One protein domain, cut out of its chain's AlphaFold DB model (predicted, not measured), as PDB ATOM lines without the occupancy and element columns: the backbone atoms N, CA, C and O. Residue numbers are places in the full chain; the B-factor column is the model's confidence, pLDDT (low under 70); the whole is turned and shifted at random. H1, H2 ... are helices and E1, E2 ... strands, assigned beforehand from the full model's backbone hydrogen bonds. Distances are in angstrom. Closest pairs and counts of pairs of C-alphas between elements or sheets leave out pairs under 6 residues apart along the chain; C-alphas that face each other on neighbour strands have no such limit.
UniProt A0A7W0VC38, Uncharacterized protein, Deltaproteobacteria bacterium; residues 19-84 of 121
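This is residues 19 to 84 of the 121 residues of an uncharacterized protein of Deltaproteobacteria bacterium (UniProt A0A7W0VC38). A long hairpin of two strands, E1 and E2, makes the length of this domain, with the short strand E3 added beside E2 at residues 42 to 44. One helix, H1, runs over one face of this narrow sheet, roughly along the hairpin, and its residues 79 to 84 stand free. The printed part has 66 residues, with three named strands and then one named helix along the chain. The sheet's order is E1, E2, E3, antiparallel throughout, and the class is mixed, helices and strands. The whole is loose, with a radius of gyration of the C-alphas of 15.1 A, and spans 49 by 23 by 18 A, a rod.

E1 is residues 19 to 30, 33.4 A long, from C-alpha 19 at (-24.804, 5.851, 105.585). E2 is residues 33 to 44, 36.0 A long. E3 is residues 53 to 55. H1 is residues 69 to 84, 22.5 A long, ending with C-alpha 84 at (-57.072, 0.655, 115.223).

E1, E2 and E3 form a meander, each strand the antiparallel neighbour of the one before. In the hairpin of E1 and E2, at 162 degrees, N 24 and O 39 are 2.8 A apart, within hydrogen-bond range. In the hairpin of E2 and E3, at 134 degrees, N 55 and O 42 are 2.9 A apart, also within range. H1 is on the sheet in two layers, a helix on one face of a sheet, at a height over the sheet of 10.7 A. It runs along E2 at 29 degrees on the local plane, only just. The closest C-alphas of E2 and H1 are those of Val 38 and Val 70, 6.4 A apart. In H1, 11 of 12 O i to N i+4 pairs are within range.

The C-alphas farthest apart, of Gln 32 and Gly 48, are 49.9 A apart. The printed part has no cut. The link from E3 to H1, residues 56 to 68, is long. Mean pLDDT of the printed part is 86.8, and residue 84 is under 70.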
ATOM      1  N   ILE A  19     -24.224   6.203 104.288       88.81
ATOM      2  CA  ILE A  19     -24.804   5.851 105.585       88.81
ATOM      3  C   ILE A  19     -26.058   5.019 105.352       88.81
ATOM      4  O   ILE A  19     -26.926   5.395 104.568       88.81
ATOM      5  N   ASN A  20     -26.150   3.892 106.049       89.56
ATOM      6  CA  ASN A  20     -27.355   3.081 106.122       89.56
ATOM      7  C   ASN A  20     -27.969   3.235 107.516       89.56
ATOM      8  O   ASN A  20     -27.277   3.074 108.523       89.56
ATOM      9  N   LEU A  21     -29.263   3.556 107.548       90.50
ATOM     10  CA  LEU A  21     -30.079   3.635 108.752       90.50
ATOM     11  C   LEU A  21     -31.076   2.475 108.748       90.50
ATOM     12  O   LEU A  21     -31.859   2.324 107.815       90.50
ATOM     13  N   THR A  22     -31.075   1.696 109.822       91.69
ATOM     14  CA  THR A  22     -32.075   0.666 110.106       91.69
ATOM     15  C   THR A  22     -32.813   1.034 111.389       91.69
ATOM     16  O   THR A  22     -32.176   1.325 112.398       91.69
ATOM     17  N   LEU A  23     -34.146   1.008 111.371       91.12
ATOM     18  CA  LEU A  23     -34.975   1.198 112.563       91.12
ATOM     19  C   LEU A  23     -35.456  -0.172 113.050       91.12
ATOM     20  O   LEU A  23     -36.212  -0.854 112.361       91.12
ATOM     21  N   VAL A  24     -34.990  -0.593 114.222       90.75
ATOM     22  CA  VAL A  24     -35.370  -1.869 114.834       90.75
ATOM     23  C   VAL A  24     -36.542  -1.626 115.773       90.75
ATOM     24  O   VAL A  24     -36.390  -0.979 116.807       90.75
ATOM     25  N   VAL A  25     -37.706  -2.167 115.421       92.38
ATOM     26  CA  VAL A  25     -38.928  -2.063 116.223       92.38
ATOM     27  C   VAL A  25     -39.119  -3.345 117.027       92.38
ATOM     28  O   VAL A  25     -39.065  -4.445 116.480       92.38
ATOM     29  N   ARG A  26     -39.347  -3.212 118.334       93.06
ATOM     30  CA  ARG A  26     -39.616  -4.321 119.256       93.06
ATOM     31  C   ARG A  26     -40.862  -4.019 120.075       93.06
ATOM     32  O   ARG A  26     -41.048  -2.890 120.513       93.06
ATOM     33  N   LEU A  27     -41.689  -5.034 120.312       91.44
ATOM     34  CA  LEU A  27     -42.803  -4.950 121.252       91.44
ATOM     35  C   LEU A  27     -42.341  -5.526 122.594       91.44
ATOM     36  O   LEU A  27     -41.954  -6.692 122.664       91.44
ATOM     37  N   LEU A  28     -42.332  -4.703 123.637       92.06
ATOM     38  CA  LEU A  28     -41.911  -5.088 124.980       92.06
ATOM     39  C   LEU A  28     -43.134  -5.147 125.892       92.06
ATOM     40  O   LEU A  28     -43.984  -4.261 125.845       92.06
ATOM     41  N   ALA A  29     -43.233  -6.195 126.705       91.62
ATOM     42  CA  ALA A  29     -44.295  -6.297 127.697       91.62
ATOM     43  C   ALA A  29     -44.037  -5.311 128.845       91.62
ATOM     44  O   ALA A  29     -42.924  -5.250 129.369       91.62
ATOM     45  N   ASP A  30     -45.076  -4.587 129.250       90.62
ATOM     46  CA  ASP A  30     -45.085  -3.686 130.402       90.62
ATOM     47  C   ASP A  30     -46.316  -3.972 131.270       90.62
ATOM     48  O   ASP A  30     -47.384  -3.368 131.139       90.62
ATOM     49  N   GLY A  31     -46.197  -4.992 132.121       90.12
ATOM     50  CA  GLY A  31     -47.303  -5.469 132.945       90.12
ATOM     51  C   GLY A  31     -48.466  -5.994 132.096       90.12
ATOM     52  O   GLY A  31     -48.361  -7.059 131.492       90.12
ATOM     53  N   GLN A  32     -49.588  -5.271 132.097       88.44
ATOM     54  CA  GLN A  32     -50.771  -5.574 131.272       88.44
ATOM     55  C   GLN A  32     -50.769  -4.841 129.919       88.44
ATOM     56  O   GLN A  32     -51.666  -5.050 129.105       88.44
ATOM     57  N   ASN A  33     -49.774  -3.988 129.681       84.62
ATOM     58  CA  ASN A  33     -49.638  -3.180 128.480       84.62
ATOM     59  C   ASN A  33     -48.470  -3.674 127.618       84.62
ATOM     60  O   ASN A  33     -47.643  -4.485 128.041       84.62
ATOM     61  N   TRP A  34     -48.397  -3.154 126.395       85.31
ATOM     62  CA  TRP A  34     -47.283  -3.369 125.479       85.31
ATOM     63  C   TRP A  34     -46.691  -2.025 125.075       85.31
ATOM     64  O   TRP A  34     -47.421  -1.115 124.685       85.31
ATOM     65  N   ILE A  35     -45.368  -1.913 125.141       89.19
ATOM     66  CA  ILE A  35     -44.623  -0.729 124.722       89.19
ATOM     67  C   ILE A  35     -43.938  -1.024 123.392       89.19
ATOM     68  O   ILE A  35     -43.288  -2.058 123.218       89.19
ATOM     69  N   VAL A  36     -44.055  -0.088 122.456       88.19
ATOM     70  CA  VAL A  36     -43.281  -0.099 121.214       88.19
ATOM     71  C   VAL A  36     -41.926   0.543 121.487       88.19
ATOM     72  O   VAL A  36     -41.835   1.723 121.814       88.19
ATOM     73  N   HIS A  37     -40.863  -0.237 121.345       91.12
ATOM     74  CA  HIS A  37     -39.488   0.211 121.492       91.12
ATOM     75  C   HIS A  37     -38.822   0.300 120.119       91.12
ATOM     76  O   HIS A  37     -38.744  -0.700 119.405       91.12
ATOM     77  N   VAL A  38     -38.315   1.478 119.754       89.69
ATOM     78  CA  VAL A  38     -37.671   1.725 118.455       89.69
ATOM     79  C   VAL A  38     -36.214   2.115 118.683       89.69
ATOM     80  O   VAL A  38     -35.942   3.108 119.351       89.69
ATOM     81  N   GLU A  39     -35.275   1.351 118.121       90.38
ATOM     82  CA  GLU A  39     -33.839   1.652 118.173       90.38
ATOM     83  C   GLU A  39     -33.279   1.944 116.778       90.38
ATOM     84  O   GLU A  39     -33.449   1.124 115.871       90.38
ATOM     85  N   PRO A  40     -32.551   3.057 116.592       90.31
ATOM     86  CA  PRO A  40     -31.813   3.292 115.366       90.31
ATOM     87  C   PRO A  40     -30.485   2.525 115.385       90.31
ATOM     88  O   PRO A  40     -29.692   2.623 116.321       90.31
ATOM     89  N   ALA A  41     -30.206   1.801 114.308       90.12
ATOM     90  CA  ALA A  41     -28.909   1.214 114.015       90.12
ATOM     91  C   ALA A  41     -28.350   1.873 112.752       90.12
ATOM     92  O   ALA A  41     -28.899   1.709 111.662       90.12
ATOM     93  N   MET A  42     -27.261   2.626 112.905       91.88
ATOM     94  CA  MET A  42     -26.605   3.318 111.799       91.88
ATOM     95  C   MET A  42     -25.222   2.746 111.538       91.88
ATOM     96  O   MET A  42     -24.444   2.511 112.467       91.88
ATOM     97  N   VAL A  43     -24.913   2.553 110.260       91.44
ATOM     98  CA  VAL A  43     -23.584   2.150 109.805       91.44
ATOM     99  C   VAL A  43     -23.121   3.037 108.661       91.44
ATOM    100  O   VAL A  43     -23.898   3.383 107.771       91.44
ATOM    101  N   LYS A  44     -21.840   3.395 108.687       89.19
ATOM    102  CA  LYS A  44     -21.164   4.160 107.649       89.19
ATOM    103  C   LYS A  44     -20.203   3.264 106.885       89.19
ATOM    104  O   LYS A  44     -19.394   2.546 107.476       89.19
ATOM    105  N   PHE A  45     -20.298   3.316 105.567       87.75
ATOM    106  CA  PHE A  45     -19.437   2.573 104.663       87.75
ATOM    107  C   PHE A  45     -18.263   3.443 104.236       87.75
ATOM    108  O   PHE A  45     -18.432   4.621 103.923       87.75
ATOM    109  N   TYR A  46     -17.080   2.837 104.200       85.31
ATOM    110  CA  TYR A  46     -15.887   3.449 103.633       85.31
ATOM    111  C   TYR A  46     -15.386   2.596 102.480       85.31
ATOM    112  O   TYR A  46     -15.293   1.371 102.605       85.31
ATOM    113  N   ALA A  47     -15.026   3.233 101.371       80.00
ATOM    114  CA  ALA A  47     -14.436   2.536 100.240       80.00
ATOM    115  C   ALA A  47     -13.142   1.822 100.666       80.00
ATOM    116  O   ALA A  47     -12.294   2.373 101.368       80.00
ATOM    117  N   GLY A  48     -13.003   0.556 100.262       77.06
ATOM    118  CA  GLY A  48     -11.834  -0.265 100.582       77.06
ATOM    119  C   GLY A  48     -11.763  -0.774 102.027       77.06
ATOM    120  O   GLY A  48     -10.790  -1.451 102.367       77.06
ATOM    121  N   ARG A  49     -12.765  -0.504 102.879       80.12
ATOM    122  CA  ARG A  49     -12.879  -1.130 104.206       80.12
ATOM    123  C   ARG A  49     -13.977  -2.199 104.194       80.12
ATOM    124  O   ARG A  49     -15.121  -1.872 103.895       80.12
ATOM    125  N   PRO A  50     -13.669  -3.457 104.563       77.50
ATOM    126  CA  PRO A  50     -14.673  -4.523 104.593       77.50
ATOM    127  C   PRO A  50     -15.669  -4.369 105.749       77.50
ATOM    128  O   PRO A  50     -16.774  -4.898 105.677       77.50
ATOM    129  N   ASN A  51     -15.287  -3.643 106.805       83.69
ATOM    130  CA  ASN A  51     -16.098  -3.468 108.003       83.69
ATOM    131  C   ASN A  51     -16.693  -2.055 108.039       83.69
ATOM    132  O   ASN A  51     -15.928  -1.088 108.144       83.69
ATOM    133  N   PRO A  52     -18.030  -1.927 107.985       84.56
ATOM    134  CA  PRO A  52     -18.712  -0.663 108.215       84.56
ATOM    135  C   PRO A  52     -18.474  -0.154 109.641       84.56
ATOM    136  O   PRO A  52     -18.368  -0.935 110.588       84.56
ATOM    137  N   GLU A  53     -18.424   1.163 109.802       88.81
ATOM    138  CA  GLU A  53     -18.319   1.813 111.108       88.81
ATOM    139  C   GLU A  53     -19.716   2.031 111.687       88.81
ATOM    140  O   GLU A  53     -20.579   2.613 111.031       88.81
ATOM    141  N   ARG A  54     -19.963   1.567 112.914       89.81
ATOM    142  CA  ARG A  54     -21.227   1.846 113.603       89.81
ATOM    143  C   ARG A  54     -21.223   3.297 114.077       89.81
ATOM    144  O   ARG A  54     -20.320   3.693 114.806       89.81
ATOM    145  N   LEU A  55     -22.260   4.044 113.715       88.62
ATOM    146  CA  LEU A  55     -22.453   5.417 114.170       88.62
ATOM    147  C   LEU A  55     -23.364   5.449 115.397       88.62
ATOM    148  O   LEU A  55     -24.374   4.740 115.458       88.62
ATOM    149  N   ALA A  56     -23.015   6.289 116.369       85.88
ATOM    150  CA  ALA A  56     -23.906   6.607 117.475       85.88
ATOM    151  C   ALA A  56     -24.996   7.600 117.015       85.88
ATOM    152  O   ALA A  56     -24.736   8.406 116.123       85.88
ATOM    153  N   PRO A  57     -26.189   7.611 117.641       77.19
ATOM    154  CA  PRO A  57     -27.270   8.537 117.283       77.19
ATOM    155  C   PRO A  57     -26.895  10.024 117.326       77.19
ATOM    156  O   PRO A  57     -27.435  10.809 116.557       77.19
ATOM    157  N   ASN A  58     -25.952  10.389 118.198       81.19
ATOM    158  CA  ASN A  58     -25.498  11.766 118.409       81.19
ATOM    159  C   ASN A  58     -24.126  12.048 117.769       81.19
ATOM    160  O   ASN A  58     -23.468  13.021 118.132       81.19
ATOM    161  N   ASP A  59     -23.647  11.168 116.888       84.38
ATOM    162  CA  ASP A  59     -22.362  11.358 116.219       84.38
ATOM    163  C   ASP A  59     -22.455  12.524 115.208       84.38
ATOM    164  O   ASP A  59     -23.409  12.567 114.430       84.38
ATOM    165  N   PRO A  60     -21.486  13.460 115.167       83.81
ATOM    166  CA  PRO A  60     -21.468  14.552 114.187       83.81
ATOM    167  C   PRO A  60     -21.479  14.094 112.720       83.81
ATOM    168  O   PRO A  60     -21.821  14.874 111.834       83.81
ATOM    169  N   ALA A  61     -21.077  12.850 112.444       82.94
ATOM    170  CA  ALA A  61     -21.137  12.246 111.120       82.94
ATOM    171  C   ALA A  61     -22.555  11.817 110.711       82.94
ATOM    172  O   ALA A  61     -22.756  11.448 109.550       82.94
ATOM    173  N   VAL A  62     -23.530  11.844 111.628       84.25
ATOM    174  CA  VAL A  62     -24.932  11.549 111.325       84.25
ATOM    175  C   VAL A  62     -25.544  12.733 110.572       84.25
ATOM    176  O   VAL A  62     -25.543  13.862 111.063       84.25
ATOM    177  N   PRO A  63     -26.091  12.510 109.370       85.12
ATOM    178  CA  PRO A  63     -26.702  13.565 108.586       85.12
ATOM    179  C   PRO A  63     -28.046  13.967 109.198       85.12
ATOM    180  O   PRO A  63     -28.784  13.131 109.716       85.12
ATOM    181  N   GLY A  64     -28.419  15.241 109.060       85.62
ATOM    182  CA  GLY A  64     -29.658  15.772 109.645       85.62
ATOM    183  C   GLY A  64     -30.952  15.110 109.143       85.62
ATOM    184  O   GLY A  64     -31.979  15.206 109.800       85.62
ATOM    185  N   TRP A  65     -30.929  14.396 108.012       83.94
ATOM    186  CA  TRP A  65     -32.091  13.612 107.569       83.94
ATOM    187  C   TRP A  65     -32.317  12.348 108.415       83.94
ATOM    188  O   TRP A  65     -33.441  11.849 108.470       83.94
ATOM    189  N   ALA A  66     -31.264  11.814 109.042       84.38
ATOM    190  CA  ALA A  66     -31.326  10.608 109.866       84.38
ATOM    191  C   ALA A  66     -31.761  10.924 111.305       84.38
ATOM    192  O   ALA A  66     -32.315  10.064 111.992       84.38
ATOM    193  N   THR A  67     -31.555  12.164 111.755       84.62
ATOM    194  CA  THR A  67     -32.054  12.635 113.050       84.62
ATOM    195  C   THR A  67     -33.580  12.751 113.030       84.62
ATOM    196  O   THR A  67     -34.149  13.224 112.050       84.62
ATOM    197  N   GLY A  68     -34.248  12.307 114.098       84.38
ATOM    198  CA  GLY A  68     -35.712  12.380 114.238       84.38
ATOM    199  C   GLY A  68     -36.505  11.277 113.524       84.38
ATOM    200  O   GLY A  68     -37.717  11.199 113.695       84.38
ATOM    201  N   GLN A  69     -35.854  10.377 112.777       87.94
ATOM    202  CA  GLN A  69     -36.529   9.242 112.121       87.94
ATOM    203  C   GLN A  69     -37.177   8.275 113.126       87.94
ATOM    204  O   GLN A  69     -38.212   7.677 112.843       87.94
ATOM    205  N   VAL A  70     -36.584   8.142 114.316       86.88
ATOM    206  CA  VAL A  70     -37.162   7.360 115.419       86.88
ATOM    207  C   VAL A  70     -38.471   7.989 115.888       86.88
ATOM    208  O   VAL A  70     -39.475   7.289 115.983       86.88
ATOM    209  N   ASP A  71     -38.468   9.300 116.130       88.44
ATOM    210  CA  ASP A  71     -39.639  10.033 116.617       88.44
ATOM    211  C   ASP A  71     -40.753  10.054 115.565       88.44
ATOM    212  O   ASP A  71     -41.916   9.827 115.890       88.44
ATOM    213  N   ALA A  72     -40.393  10.246 114.291       89.38
ATOM    214  CA  ALA A  72     -41.328  10.183 113.171       89.38
ATOM    215  C   ALA A  72     -42.014   8.813 113.091       89.38
ATOM    216  O   ALA A  72     -43.241   8.742 113.024       89.38
ATOM    217  N   LEU A  73     -41.246   7.721 113.184       89.75
ATOM    218  CA  LEU A  73     -41.810   6.374 113.168       89.75
ATOM    219  C   LEU A  73     -42.693   6.105 114.393       89.75
ATOM    220  O   LEU A  73     -43.769   5.526 114.259       89.75
ATOM    221  N   GLN A  74     -42.273   6.520 115.590       87.75
ATOM    222  CA  GLN A  74     -43.094   6.373 116.795       87.75
ATOM    223  C   GLN A  74     -44.418   7.131 116.672       87.75
ATOM    224  O   GLN A  74     -45.470   6.593 117.025       87.75
ATOM    225  N   TYR A  75     -44.376   8.347 116.128       90.12
ATOM    226  CA  TYR A  75     -45.564   9.147 115.871       90.12
ATOM    227  C   TYR A  75     -46.492   8.476 114.852       90.12
ATOM    228  O   TYR A  75     -47.687   8.358 115.107       90.12
ATOM    229  N   GLU A  76     -45.966   7.965 113.738       90.12
ATOM    230  CA  GLU A  76     -46.770   7.251 112.740       90.12
ATOM    231  C   GLU A  76     -47.399   5.969 113.296       90.12
ATOM    232  O   GLU A  76     -48.560   5.669 113.007       90.12
ATOM    233  N   ILE A  77     -46.669   5.226 114.132       86.88
ATOM    234  CA  ILE A  77     -47.204   4.047 114.819       86.88
ATOM    235  C   ILE A  77     -48.348   4.459 115.749       86.88
ATOM    236  O   ILE A  77     -49.403   3.830 115.717       86.88
ATOM    237  N   TYR A  78     -48.184   5.528 116.531       87.50
ATOM    238  CA  TYR A  78     -49.244   6.058 117.390       87.50
ATOM    239  C   TYR A  78     -50.476   6.505 116.584       87.50
ATOM    240  O   TYR A  78     -51.597   6.084 116.875       87.50
ATOM    241  N   GLU A  79     -50.276   7.298 115.530       90.06
ATOM    242  CA  GLU A  79     -51.338   7.785 114.642       90.06
ATOM    243  C   GLU A  79     -52.059   6.652 113.908       90.06
ATOM    244  O   GLU A  79     -53.246   6.756 113.596       90.06
ATOM    245  N   THR A  80     -51.360   5.555 113.635       86.75
ATOM    246  CA  THR A  80     -51.970   4.356 113.072       86.75
ATOM    247  C   THR A  80     -52.790   3.655 114.152       86.75
ATOM    248  O   THR A  80     -53.994   3.472 113.986       86.75
ATOM    249  N   LEU A  81     -52.183   3.329 115.296       83.44
ATOM    250  CA  LEU A  81     -52.817   2.556 116.367       83.44
ATOM    251  C   LEU A  81     -54.037   3.243 116.989       83.44
ATOM    252  O   LEU A  81     -54.988   2.543 117.328       83.44
ATOM    253  N   LYS A  82     -54.077   4.580 117.069       82.50
ATOM    254  CA  LYS A  82     -55.272   5.301 117.552       82.50
ATOM    255  C   LYS A  82     -56.518   5.020 116.701       82.50
ATOM    256  O   LYS A  82     -57.628   5.054 117.213       82.50
ATOM    257  N   ASN A  83     -56.339   4.737 115.407       76.31
ATOM    258  CA  ASN A  83     -57.432   4.417 114.484       76.31
ATOM    259  C   ASN A  83     -57.774   2.920 114.488       76.31
ATOM    260  O   ASN A  83     -58.838   2.525 114.014       76.31
ATOM    261  N   PHE A  84     -56.880   2.089 115.028       68.00
ATOM    262  CA  PHE A  84     -57.072   0.655 115.223       68.00
ATOM    263  C   PHE A  84     -57.639   0.337 116.607       68.00
ATOM    264  O   PHE A  84     -57.434  -0.778 117.084       68.00
TER     265      PHE A  84